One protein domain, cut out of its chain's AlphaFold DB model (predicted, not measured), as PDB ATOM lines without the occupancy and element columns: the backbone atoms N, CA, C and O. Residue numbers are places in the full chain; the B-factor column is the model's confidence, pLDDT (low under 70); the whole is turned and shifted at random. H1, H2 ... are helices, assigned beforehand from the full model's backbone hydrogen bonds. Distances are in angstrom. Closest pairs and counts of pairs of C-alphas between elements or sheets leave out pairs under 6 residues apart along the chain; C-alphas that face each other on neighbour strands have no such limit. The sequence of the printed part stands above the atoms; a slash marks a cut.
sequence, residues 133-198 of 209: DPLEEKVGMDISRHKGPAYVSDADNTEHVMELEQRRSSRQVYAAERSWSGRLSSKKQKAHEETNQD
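This is residues 133 to 198 of the 209 residues of the protein "Hypothetical protein" of Pseudictyota dubia (UniProt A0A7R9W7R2). One long helix, H3, sticks out as an arm from a small head, in which two short helices, H1 and H2, and a loop gather at the start of H3. Residues 166 to 198 stand free and make most of the length. The printed part has 66 residues with three named helices, in the order H1, H2, H3, and no named strand: all helix. It is extended, with a radius of gyration of the C-alphas of 20.7 A, and spans 67 by 18 by 18 A.

H1, residues 134 to 139, begins at C-alpha 134 (-21.262, 192.448, -7.120) and is 8.7 A long. H2, residues 141 to 146, is 7.0 A long. H3, residues 157 to 197, is 60.5 A long and ends at C-alpha 197 (-75.579, 193.948, -9.973).

H3 touches H1 with residues 157 to 164 alone; the closest C-alphas of the two helices, those of Val 139 and His 160, are 5.9 A apart. They run opposite ways at a steep tilt of 56 degrees. H2 is close to H1 but not clearly touching, about perpendicular at 82 degrees; their closest C-alphas, of Glu 136 and Ser 144, are 5.8 A apart. H2 is also close to H3 but not clearly touching, with the closest C-alphas, of Ile 143 and Val 161, 7.8 A apart. In H1, H2 and H3 every O i to N i+4 pair is within hydrogen-bond range.

The C-alphas farthest apart, of Asp 154 and Asp 198, are 67.4 A apart. The printed part has no cut; the link H1 to H2 is tight and H2 to H3 short. Residues 153 to 157 and 195 to 198 have pLDDT under 70.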
ATOM      1  N   ASP A 133     -24.213 192.913 -10.938       87.88
ATOM      2  CA  ASP A 133     -24.301 192.979  -9.474       87.88
ATOM      3  C   ASP A 133     -23.038 192.367  -8.832       87.88
ATOM      4  O   ASP A 133     -22.587 191.318  -9.300       87.88
ATOM      5  N   PRO A 134     -22.488 192.946  -7.746       87.62
ATOM      6  CA  PRO A 134     -21.262 192.448  -7.120       87.62
ATOM      7  C   PRO A 134     -21.324 190.980  -6.686       87.62
ATOM      8  O   PRO A 134     -20.301 190.300  -6.672       87.62
ATOM      9  N   LEU A 135     -22.508 190.469  -6.327       84.94
ATOM     10  CA  LEU A 135     -22.674 189.060  -5.976       84.94
ATOM     11  C   LEU A 135     -22.607 188.160  -7.224       84.94
ATOM     12  O   LEU A 135     -22.013 187.088  -7.172       84.94
ATOM     13  N   GLU A 136     -23.160 188.609  -8.360       83.75
ATOM     14  CA  GLU A 136     -22.999 187.919  -9.653       83.75
ATOM     15  C   GLU A 136     -21.548 187.989 -10.156       83.75
ATOM     16  O   GLU A 136     -21.070 187.032 -10.762       83.75
ATOM     17  N   GLU A 137     -20.839 189.087  -9.870       86.88
ATOM     18  CA  GLU A 137     -19.420 189.268 -10.203       86.88
ATOM     19  C   GLU A 137     -18.521 188.300  -9.421       86.88
ATOM     20  O   GLU A 137     -17.685 187.637 -10.028       86.88
ATOM     21  N   LYS A 138     -18.741 188.145  -8.104       85.12
ATOM     22  CA  LYS A 138     -17.973 187.209  -7.259       85.12
ATOM     23  C   LYS A 138     -18.140 185.752  -7.669       85.12
ATOM     24  O   LYS A 138     -17.165 185.013  -7.685       85.12
ATOM     25  N   VAL A 139     -19.366 185.345  -7.999       84.12
ATOM     26  CA  VAL A 139     -19.644 183.960  -8.407       84.12
ATOM     27  C   VAL A 139     -19.112 183.651  -9.805       84.12
ATOM     28  O   VAL A 139     -18.819 182.498 -10.130       84.12
ATOM     29  N   GLY A 140     -18.967 184.680 -10.636       84.94
ATOM     30  CA  GLY A 140     -18.543 184.563 -12.021       84.94
ATOM     31  C   GLY A 140     -19.719 184.477 -12.996       84.94
ATOM     32  O   GLY A 140     -20.820 183.997 -12.691       84.94
ATOM     33  N   MET A 141     -19.485 184.961 -14.218       84.88
ATOM     34  CA  MET A 141     -20.507 185.028 -15.272       84.88
ATOM     35  C   MET A 141     -20.908 183.656 -15.827       84.88
ATOM     36  O   MET A 141     -22.036 183.494 -16.299       84.88
ATOM     37  N   ASP A 142     -20.036 182.655 -15.733       86.56
ATOM     38  CA  ASP A 142     -20.337 181.297 -16.192       86.56
ATOM     39  C   ASP A 142     -21.456 180.680 -15.348       86.56
ATOM     40  O   ASP A 142     -22.499 180.271 -15.858       86.56
ATOM     41  N   ILE A 143     -21.326 180.735 -14.025       82.56
ATOM     42  CA  ILE A 143     -22.336 180.175 -13.128       82.56
ATOM     43  C   ILE A 143     -23.581 181.071 -13.090       82.56
ATOM     44  O   ILE A 143     -24.713 180.587 -13.194       82.56
ATOM     45  N   SER A 144     -23.406 182.393 -12.997       82.44
ATOM     46  CA  SER A 144     -24.546 183.304 -12.884       82.44
ATOM     47  C   SER A 144     -25.383 183.375 -14.171       82.44
ATOM     48  O   SER A 144     -26.613 183.369 -14.078       82.44
ATOM     49  N   ARG A 145     -24.787 183.394 -15.369       80.06
ATOM     50  CA  ARG A 145     -25.531 183.548 -16.637       80.06
ATOM     51  C   ARG A 145     -25.629 182.272 -17.467       80.06
ATOM     52  O   ARG A 145     -26.657 182.081 -18.114       80.06
ATOM     53  N   HIS A 146     -24.644 181.380 -17.395       83.44
ATOM     54  CA  HIS A 146     -24.585 180.159 -18.210       83.44
ATOM     55  C   HIS A 146     -24.923 178.876 -17.433       83.44
ATOM     56  O   HIS A 146     -24.992 177.805 -18.030       83.44
ATOM     57  N   LYS A 147     -25.254 178.988 -16.134       77.06
ATOM     58  CA  LYS A 147     -25.765 177.904 -15.265       77.06
ATOM     59  C   LYS A 147     -24.823 176.706 -15.112       77.06
ATOM     60  O   LYS A 147     -25.264 175.624 -14.731       77.06
ATOM     61  N   GLY A 148     -23.544 176.887 -15.400       75.38
ATOM     62  CA  GLY A 148     -22.545 175.841 -15.270       75.38
ATOM     63  C   GLY A 148     -21.155 176.454 -15.186       75.38
ATOM     64  O   GLY A 148     -20.934 177.523 -15.756       75.38
ATOM     65  N   PRO A 149     -20.226 175.826 -14.458       77.06
ATOM     66  CA  PRO A 149     -18.861 176.310 -14.398       77.06
ATOM     67  C   PRO A 149     -18.093 175.891 -15.663       77.06
ATOM     68  O   PRO A 149     -18.327 174.811 -16.208       77.06
ATOM     69  N   ALA A 150     -17.157 176.722 -16.126       76.31
ATOM     70  CA  ALA A 150     -16.263 176.352 -17.231       76.31
ATOM     71  C   ALA A 150     -15.232 175.278 -16.829       76.31
ATOM     72  O   ALA A 150     -14.798 174.486 -17.664       76.31
ATOM     73  N   TYR A 151     -14.866 175.235 -15.545       74.88
ATOM     74  CA  TYR A 151     -13.896 174.305 -14.961       74.88
ATOM     75  C   TYR A 151     -14.456 173.681 -13.678       74.88
ATOM     76  O   TYR A 151     -15.416 174.188 -13.106       74.88
ATOM     77  N   VAL A 152     -13.866 172.581 -13.204       71.38
ATOM     78  CA  VAL A 152     -14.241 171.994 -11.907       71.38
ATOM     79  C   VAL A 152     -13.923 173.022 -10.817       71.38
ATOM     80  O   VAL A 152     -12.768 173.401 -10.657       71.38
ATOM     81  N   SER A 153     -14.951 173.545 -10.145       63.41
ATOM     82  CA  SER A 153     -14.823 174.705  -9.256       63.41
ATOM     83  C   SER A 153     -14.109 174.364  -7.949       63.41
ATOM     84  O   SER A 153     -14.465 173.383  -7.293       63.41
ATOM     85  N   ASP A 154     -13.188 175.230  -7.530       60.56
ATOM     86  CA  ASP A 154     -12.623 175.219  -6.181       60.56
ATOM     87  C   ASP A 154     -13.710 175.500  -5.126       60.56
ATOM     88  O   ASP A 154     -14.663 176.247  -5.365       60.56
ATOM     89  N   ALA A 155     -13.563 174.899  -3.942       59.25
ATOM     90  CA  ALA A 155     -14.555 174.916  -2.862       59.25
ATOM     91  C   ALA A 155     -14.974 176.329  -2.391       59.25
ATOM     92  O   ALA A 155     -16.066 176.480  -1.843       59.25
ATOM     93  N   ASP A 156     -14.148 177.348  -2.639       60.53
ATOM     94  CA  ASP A 156     -14.333 178.741  -2.202       60.53
ATOM     95  C   ASP A 156     -15.542 179.431  -2.868       60.53
ATOM     96  O   ASP A 156     -16.228 180.249  -2.262       60.53
ATOM     97  N   ASN A 157     -15.901 179.040  -4.097       68.69
ATOM     98  CA  ASN A 157     -17.035 179.661  -4.792       68.69
ATOM     99  C   ASN A 157     -18.401 179.127  -4.310       68.69
ATOM    100  O   ASN A 157     -19.449 179.704  -4.595       68.69
ATOM    101  N   THR A 158     -18.411 178.018  -3.567       73.94
ATOM    102  CA  THR A 158     -19.647 177.312  -3.201       73.94
ATOM    103  C   THR A 158     -20.566 178.164  -2.324       73.94
ATOM    104  O   THR A 158     -21.775 178.162  -2.539       73.94
ATOM    105  N   GLU A 159     -20.019 178.928  -1.372       80.56
ATOM    106  CA  GLU A 159     -20.815 179.770  -0.467       80.56
ATOM    107  C   GLU A 159     -21.574 180.860  -1.235       80.56
ATOM    108  O   GLU A 159     -22.791 180.994  -1.103       80.56
ATOM    109  N   HIS A 160     -20.882 181.585  -2.113       79.44
ATOM    110  CA  HIS A 160     -21.497 182.632  -2.926       79.44
ATOM    111  C   HIS A 160     -22.478 182.074  -3.967       79.44
ATOM    112  O   HIS A 160     -23.496 182.708  -4.258       79.44
ATOM    113  N   VAL A 161     -22.221 180.876  -4.505       79.81
ATOM    114  CA  VAL A 161     -23.171 180.169  -5.380       79.81
ATOM    115  C   VAL A 161     -24.454 179.835  -4.621       79.81
ATOM    116  O   VAL A 161     -25.538 180.150  -5.113       79.81
ATOM    117  N   MET A 162     -24.348 179.274  -3.411       81.81
ATOM    118  CA  MET A 162     -25.511 178.990  -2.562       81.81
ATOM    119  C   MET A 162     -26.283 180.271  -2.223       81.81
ATOM    120  O   MET A 162     -27.512 180.294  -2.312       81.81
ATOM    121  N   GLU A 163     -25.582 181.363  -1.902       85.12
ATOM    122  CA  GLU A 163     -26.193 182.669  -1.637       85.12
ATOM    123  C   GLU A 163     -26.957 183.201  -2.868       85.12
ATOM    124  O   GLU A 163     -28.101 183.661  -2.755       85.12
ATOM    125  N   LEU A 164     -26.376 183.094  -4.070       83.12
ATOM    126  CA  LEU A 164     -27.052 183.463  -5.317       83.12
ATOM    127  C   LEU A 164     -28.290 182.607  -5.585       83.12
ATOM    128  O   LEU A 164     -29.328 183.143  -5.991       83.12
ATOM    129  N   GLU A 165     -28.200 181.295  -5.385       84.19
ATOM    130  CA  GLU A 165     -29.319 180.371  -5.568       84.19
ATOM    131  C   GLU A 165     -30.449 180.660  -4.576       84.19
ATOM    132  O   GLU A 165     -31.611 180.754  -4.983       84.19
ATOM    133  N   GLN A 166     -30.122 180.916  -3.307       87.19
ATOM    134  CA  GLN A 166     -31.080 181.321  -2.278       87.19
ATOM    135  C   GLN A 166     -31.756 182.656  -2.621       87.19
ATOM    136  O   GLN A 166     -32.974 182.808  -2.483       87.19
ATOM    137  N   ARG A 167     -31.001 183.640  -3.122       84.94
ATOM    138  CA  ARG A 167     -31.549 184.935  -3.557       84.94
ATOM    139  C   ARG A 167     -32.466 184.778  -4.777       84.94
ATOM    140  O   ARG A 167     -33.482 185.473  -4.876       84.94
ATOM    141  N   ARG A 168     -32.154 183.861  -5.699       84.94
ATOM    142  CA  ARG A 168     -32.992 183.542  -6.871       84.94
ATOM    143  C   ARG A 168     -34.279 182.826  -6.485       84.94
ATOM    144  O   ARG A 168     -35.342 183.242  -6.948       84.94
ATOM    145  N   SER A 169     -34.197 181.806  -5.635       84.81
ATOM    146  CA  SER A 169     -35.369 181.067  -5.160       84.81
ATOM    147  C   SER A 169     -36.303 181.981  -4.370       84.81
ATOM    148  O   SER A 169     -37.496 182.033  -4.667       84.81
ATOM    149  N   SER A 170     -35.759 182.822  -3.485       85.31
ATOM    150  CA  SER A 170     -36.528 183.837  -2.754       85.31
ATOM    151  C   SER A 170     -37.282 184.767  -3.711       85.31
ATOM    152  O   SER A 170     -38.485 184.963  -3.568       85.31
ATOM    153  N   ARG A 171     -36.619 185.299  -4.751       83.50
ATOM    154  CA  ARG A 171     -37.275 186.150  -5.766       83.50
ATOM    155  C   ARG A 171     -38.390 185.424  -6.522       83.50
ATOM    156  O   ARG A 171     -39.414 186.045  -6.802       83.50
ATOM    157  N   GLN A 172     -38.203 184.147  -6.858       83.44
ATOM    158  CA  GLN A 172     -39.229 183.342  -7.527       83.44
ATOM    159  C   GLN A 172     -40.451 183.128  -6.632       83.44
ATOM    160  O   GLN A 172     -41.575 183.304  -7.101       83.44
ATOM    161  N   VAL A 173     -40.235 182.828  -5.348       82.75
ATOM    162  CA  VAL A 173     -41.306 182.681  -4.353       82.75
ATOM    163  C   VAL A 173     -42.076 183.992  -4.205       82.75
ATOM    164  O   VAL A 173     -43.285 184.012  -4.428       82.75
ATOM    165  N   TYR A 174     -41.385 185.112  -3.966       78.81
ATOM    166  CA  TYR A 174     -42.032 186.425  -3.854       78.81
ATOM    167  C   TYR A 174     -42.815 186.817  -5.117       78.81
ATOM    168  O   TYR A 174     -43.908 187.379  -5.027       78.81
ATOM    169  N   ALA A 175     -42.290 186.532  -6.314       83.38
ATOM    170  CA  ALA A 175     -42.996 186.807  -7.565       83.38
ATOM    171  C   ALA A 175     -44.266 185.950  -7.713       83.38
ATOM    172  O   ALA A 175     -45.314 186.460  -8.128       83.38
ATOM    173  N   ALA A 176     -44.191 184.669  -7.343       83.88
ATOM    174  CA  ALA A 176     -45.330 183.757  -7.352       83.88
ATOM    175  C   ALA A 176     -46.416 184.193  -6.351       83.88
ATOM    176  O   ALA A 176     -47.591 184.258  -6.718       83.88
ATOM    177  N   GLU A 177     -46.029 184.575  -5.132       87.00
ATOM    178  CA  GLU A 177     -46.937 185.091  -4.098       87.00
ATOM    179  C   GLU A 177     -47.650 186.368  -4.546       87.00
ATOM    180  O   GLU A 177     -48.870 186.494  -4.399       87.00
ATOM    181  N   ARG A 178     -46.915 187.308  -5.152       85.69
ATOM    182  CA  ARG A 178     -47.479 188.571  -5.653       85.69
ATOM    183  C   ARG A 178     -48.485 188.325  -6.783       85.69
ATOM    184  O   ARG A 178     -49.563 188.917  -6.792       85.69
ATOM    185  N   SER A 179     -48.171 187.404  -7.699       88.00
ATOM    186  CA  SER A 179     -49.075 186.972  -8.778       88.00
ATOM    187  C   SER A 179     -50.346 186.301  -8.248       88.00
ATOM    188  O   SER A 179     -51.452 186.560  -8.737       88.00
ATOM    189  N   TRP A 180     -50.212 185.416  -7.261       83.75
ATOM    190  CA  TRP A 180     -51.344 184.716  -6.658       83.75
ATOM    191  C   TRP A 180     -52.254 185.669  -5.875       83.75
ATOM    192  O   TRP A 180     -53.471 185.655  -6.068       83.75
ATOM    193  N   SER A 181     -51.665 186.570  -5.087       84.44
ATOM    194  CA  SER A 181     -52.392 187.597  -4.329       84.44
ATOM    195  C   SER A 181     -53.172 188.540  -5.250       84.44
ATOM    196  O   SER A 181     -54.347 188.817  -5.005       84.44
ATOM    197  N   GLY A 182     -52.567 188.964  -6.367       84.50
ATOM    198  CA  GLY A 182     -53.252 189.763  -7.388       84.50
ATOM    199  C   GLY A 182     -54.455 189.039  -8.006       84.50
ATOM    200  O   GLY A 182     -55.528 189.626  -8.152       84.50
ATOM    201  N   ARG A 183     -54.322 187.734  -8.294       86.81
ATOM    202  CA  ARG A 183     -55.436 186.908  -8.795       86.81
ATOM    203  C   ARG A 183     -56.579 186.787  -7.787       86.81
ATOM    204  O   ARG A 183     -57.739 186.844  -8.189       86.81
ATOM    205  N   LEU A 184     -56.277 186.634  -6.498       85.94
ATOM    206  CA  LEU A 184     -57.298 186.576  -5.449       85.94
ATOM    207  C   LEU A 184     -58.043 187.898  -5.271       85.94
ATOM    208  O   LEU A 184     -59.268 187.884  -5.151       85.94
ATOM    209  N   SER A 185     -57.330 189.026  -5.286       83.38
ATOM    210  CA  SER A 185     -57.954 190.350  -5.206       83.38
ATOM    211  C   SER A 185     -58.921 190.570  -6.366       83.38
ATOM    212  O   SER A 185     -60.061 190.960  -6.146       83.38
ATOM    213  N   SER A 186     -58.510 190.222  -7.591       85.06
ATOM    214  CA  SER A 186     -59.367 190.334  -8.779       85.06
ATOM    215  C   SER A 186     -60.611 189.440  -8.695       85.06
ATOM    216  O   SER A 186     -61.701 189.878  -9.052       85.06
ATOM    217  N   LYS A 187     -60.487 188.215  -8.156       86.31
ATOM    218  CA  LYS A 187     -61.647 187.341  -7.901       86.31
ATOM    219  C   LYS A 187     -62.605 187.920  -6.858       86.31
ATOM    220  O   LYS A 187     -63.808 187.868  -7.074       86.31
ATOM    221  N   LYS A 188     -62.089 188.476  -5.753       85.88
ATOM    222  CA  LYS A 188     -62.926 189.137  -4.736       85.88
ATOM    223  C   LYS A 188     -63.657 190.353  -5.299       85.88
ATOM    224  O   LYS A 188     -64.814 190.554  -4.965       85.88
ATOM    225  N   GLN A 189     -62.998 191.134  -6.152       85.12
ATOM    226  CA  GLN A 189     -63.580 192.325  -6.774       85.12
ATOM    227  C   GLN A 189     -64.711 191.968  -7.743       85.12
ATOM    228  O   GLN A 189     -65.787 192.541  -7.638       85.12
ATOM    229  N   LYS A 190     -64.503 190.957  -8.602       83.25
ATOM    230  CA  LYS A 190     -65.557 190.438  -9.489       83.25
ATOM    231  C   LYS A 190     -66.744 189.875  -8.720       83.25
ATOM    232  O   LYS A 190     -67.873 190.184  -9.060       83.25
ATOM    233  N   ALA A 191     -66.486 189.108  -7.660       78.81
ATOM    234  CA  ALA A 191     -67.553 188.607  -6.801       78.81
ATOM    235  C   ALA A 191     -68.349 189.760  -6.163       78.81
ATOM    236  O   ALA A 191     -69.565 189.674  -6.081       78.81
ATOM    237  N   HIS A 192     -67.679 190.849  -5.763       75.69
ATOM    238  CA  HIS A 192     -68.342 192.045  -5.236       75.69
ATOM    239  C   HIS A 192     -69.165 192.802  -6.296       75.69
ATOM    240  O   HIS A 192     -70.246 193.292  -5.979       75.69
ATOM    241  N   GLU A 193     -68.671 192.907  -7.535       75.50
ATOM    242  CA  GLU A 193     -69.402 193.508  -8.664       75.50
ATOM    243  C   GLU A 193     -70.625 192.679  -9.066       75.50
ATOM    244  O   GLU A 193     -71.694 193.251  -9.256       75.50
ATOM    245  N   GLU A 194     -70.491 191.351  -9.130       74.00
ATOM    246  CA  GLU A 194     -71.607 190.430  -9.387       74.00
ATOM    247  C   GLU A 194     -72.675 190.563  -8.288       74.00
ATOM    248  O   GLU A 194     -73.848 190.750  -8.595       74.00
ATOM    249  N   THR A 195     -72.283 190.622  -7.009       69.88
ATOM    250  CA  THR A 195     -73.246 190.821  -5.910       69.88
ATOM    251  C   THR A 195     -73.926 192.195  -5.902       69.88
ATOM    252  O   THR A 195     -75.030 192.300  -5.383       69.88
ATOM    253  N   ASN A 196     -73.302 193.238  -6.463       62.25
ATOM    254  CA  ASN A 196     -73.892 194.584  -6.546       62.25
ATOM    255  C   ASN A 196     -74.793 194.775  -7.780       62.25
ATOM    256  O   ASN A 196     -75.562 195.730  -7.818       62.25
ATOM    257  N   GLN A 197     -74.687 193.921  -8.804       60.22
ATOM    258  CA  GLN A 197     -75.579 193.948  -9.973       60.22
ATOM    259  C   GLN A 197     -76.878 193.162  -9.749       60.22
ATOM    260  O   GLN A 197     -77.869 193.439 -10.421       60.22
ATOM    261  N   ASP A 198     -76.882 192.238  -8.785       58.53
ATOM    262  CA  ASP A 198     -78.034 191.403  -8.434       58.53
ATOM    263  C   ASP A 198     -78.911 191.992  -7.310       58.53
ATOM    264  O   ASP A 198     -79.880 191.355  -6.893       58.53
TER     265      ASP A 198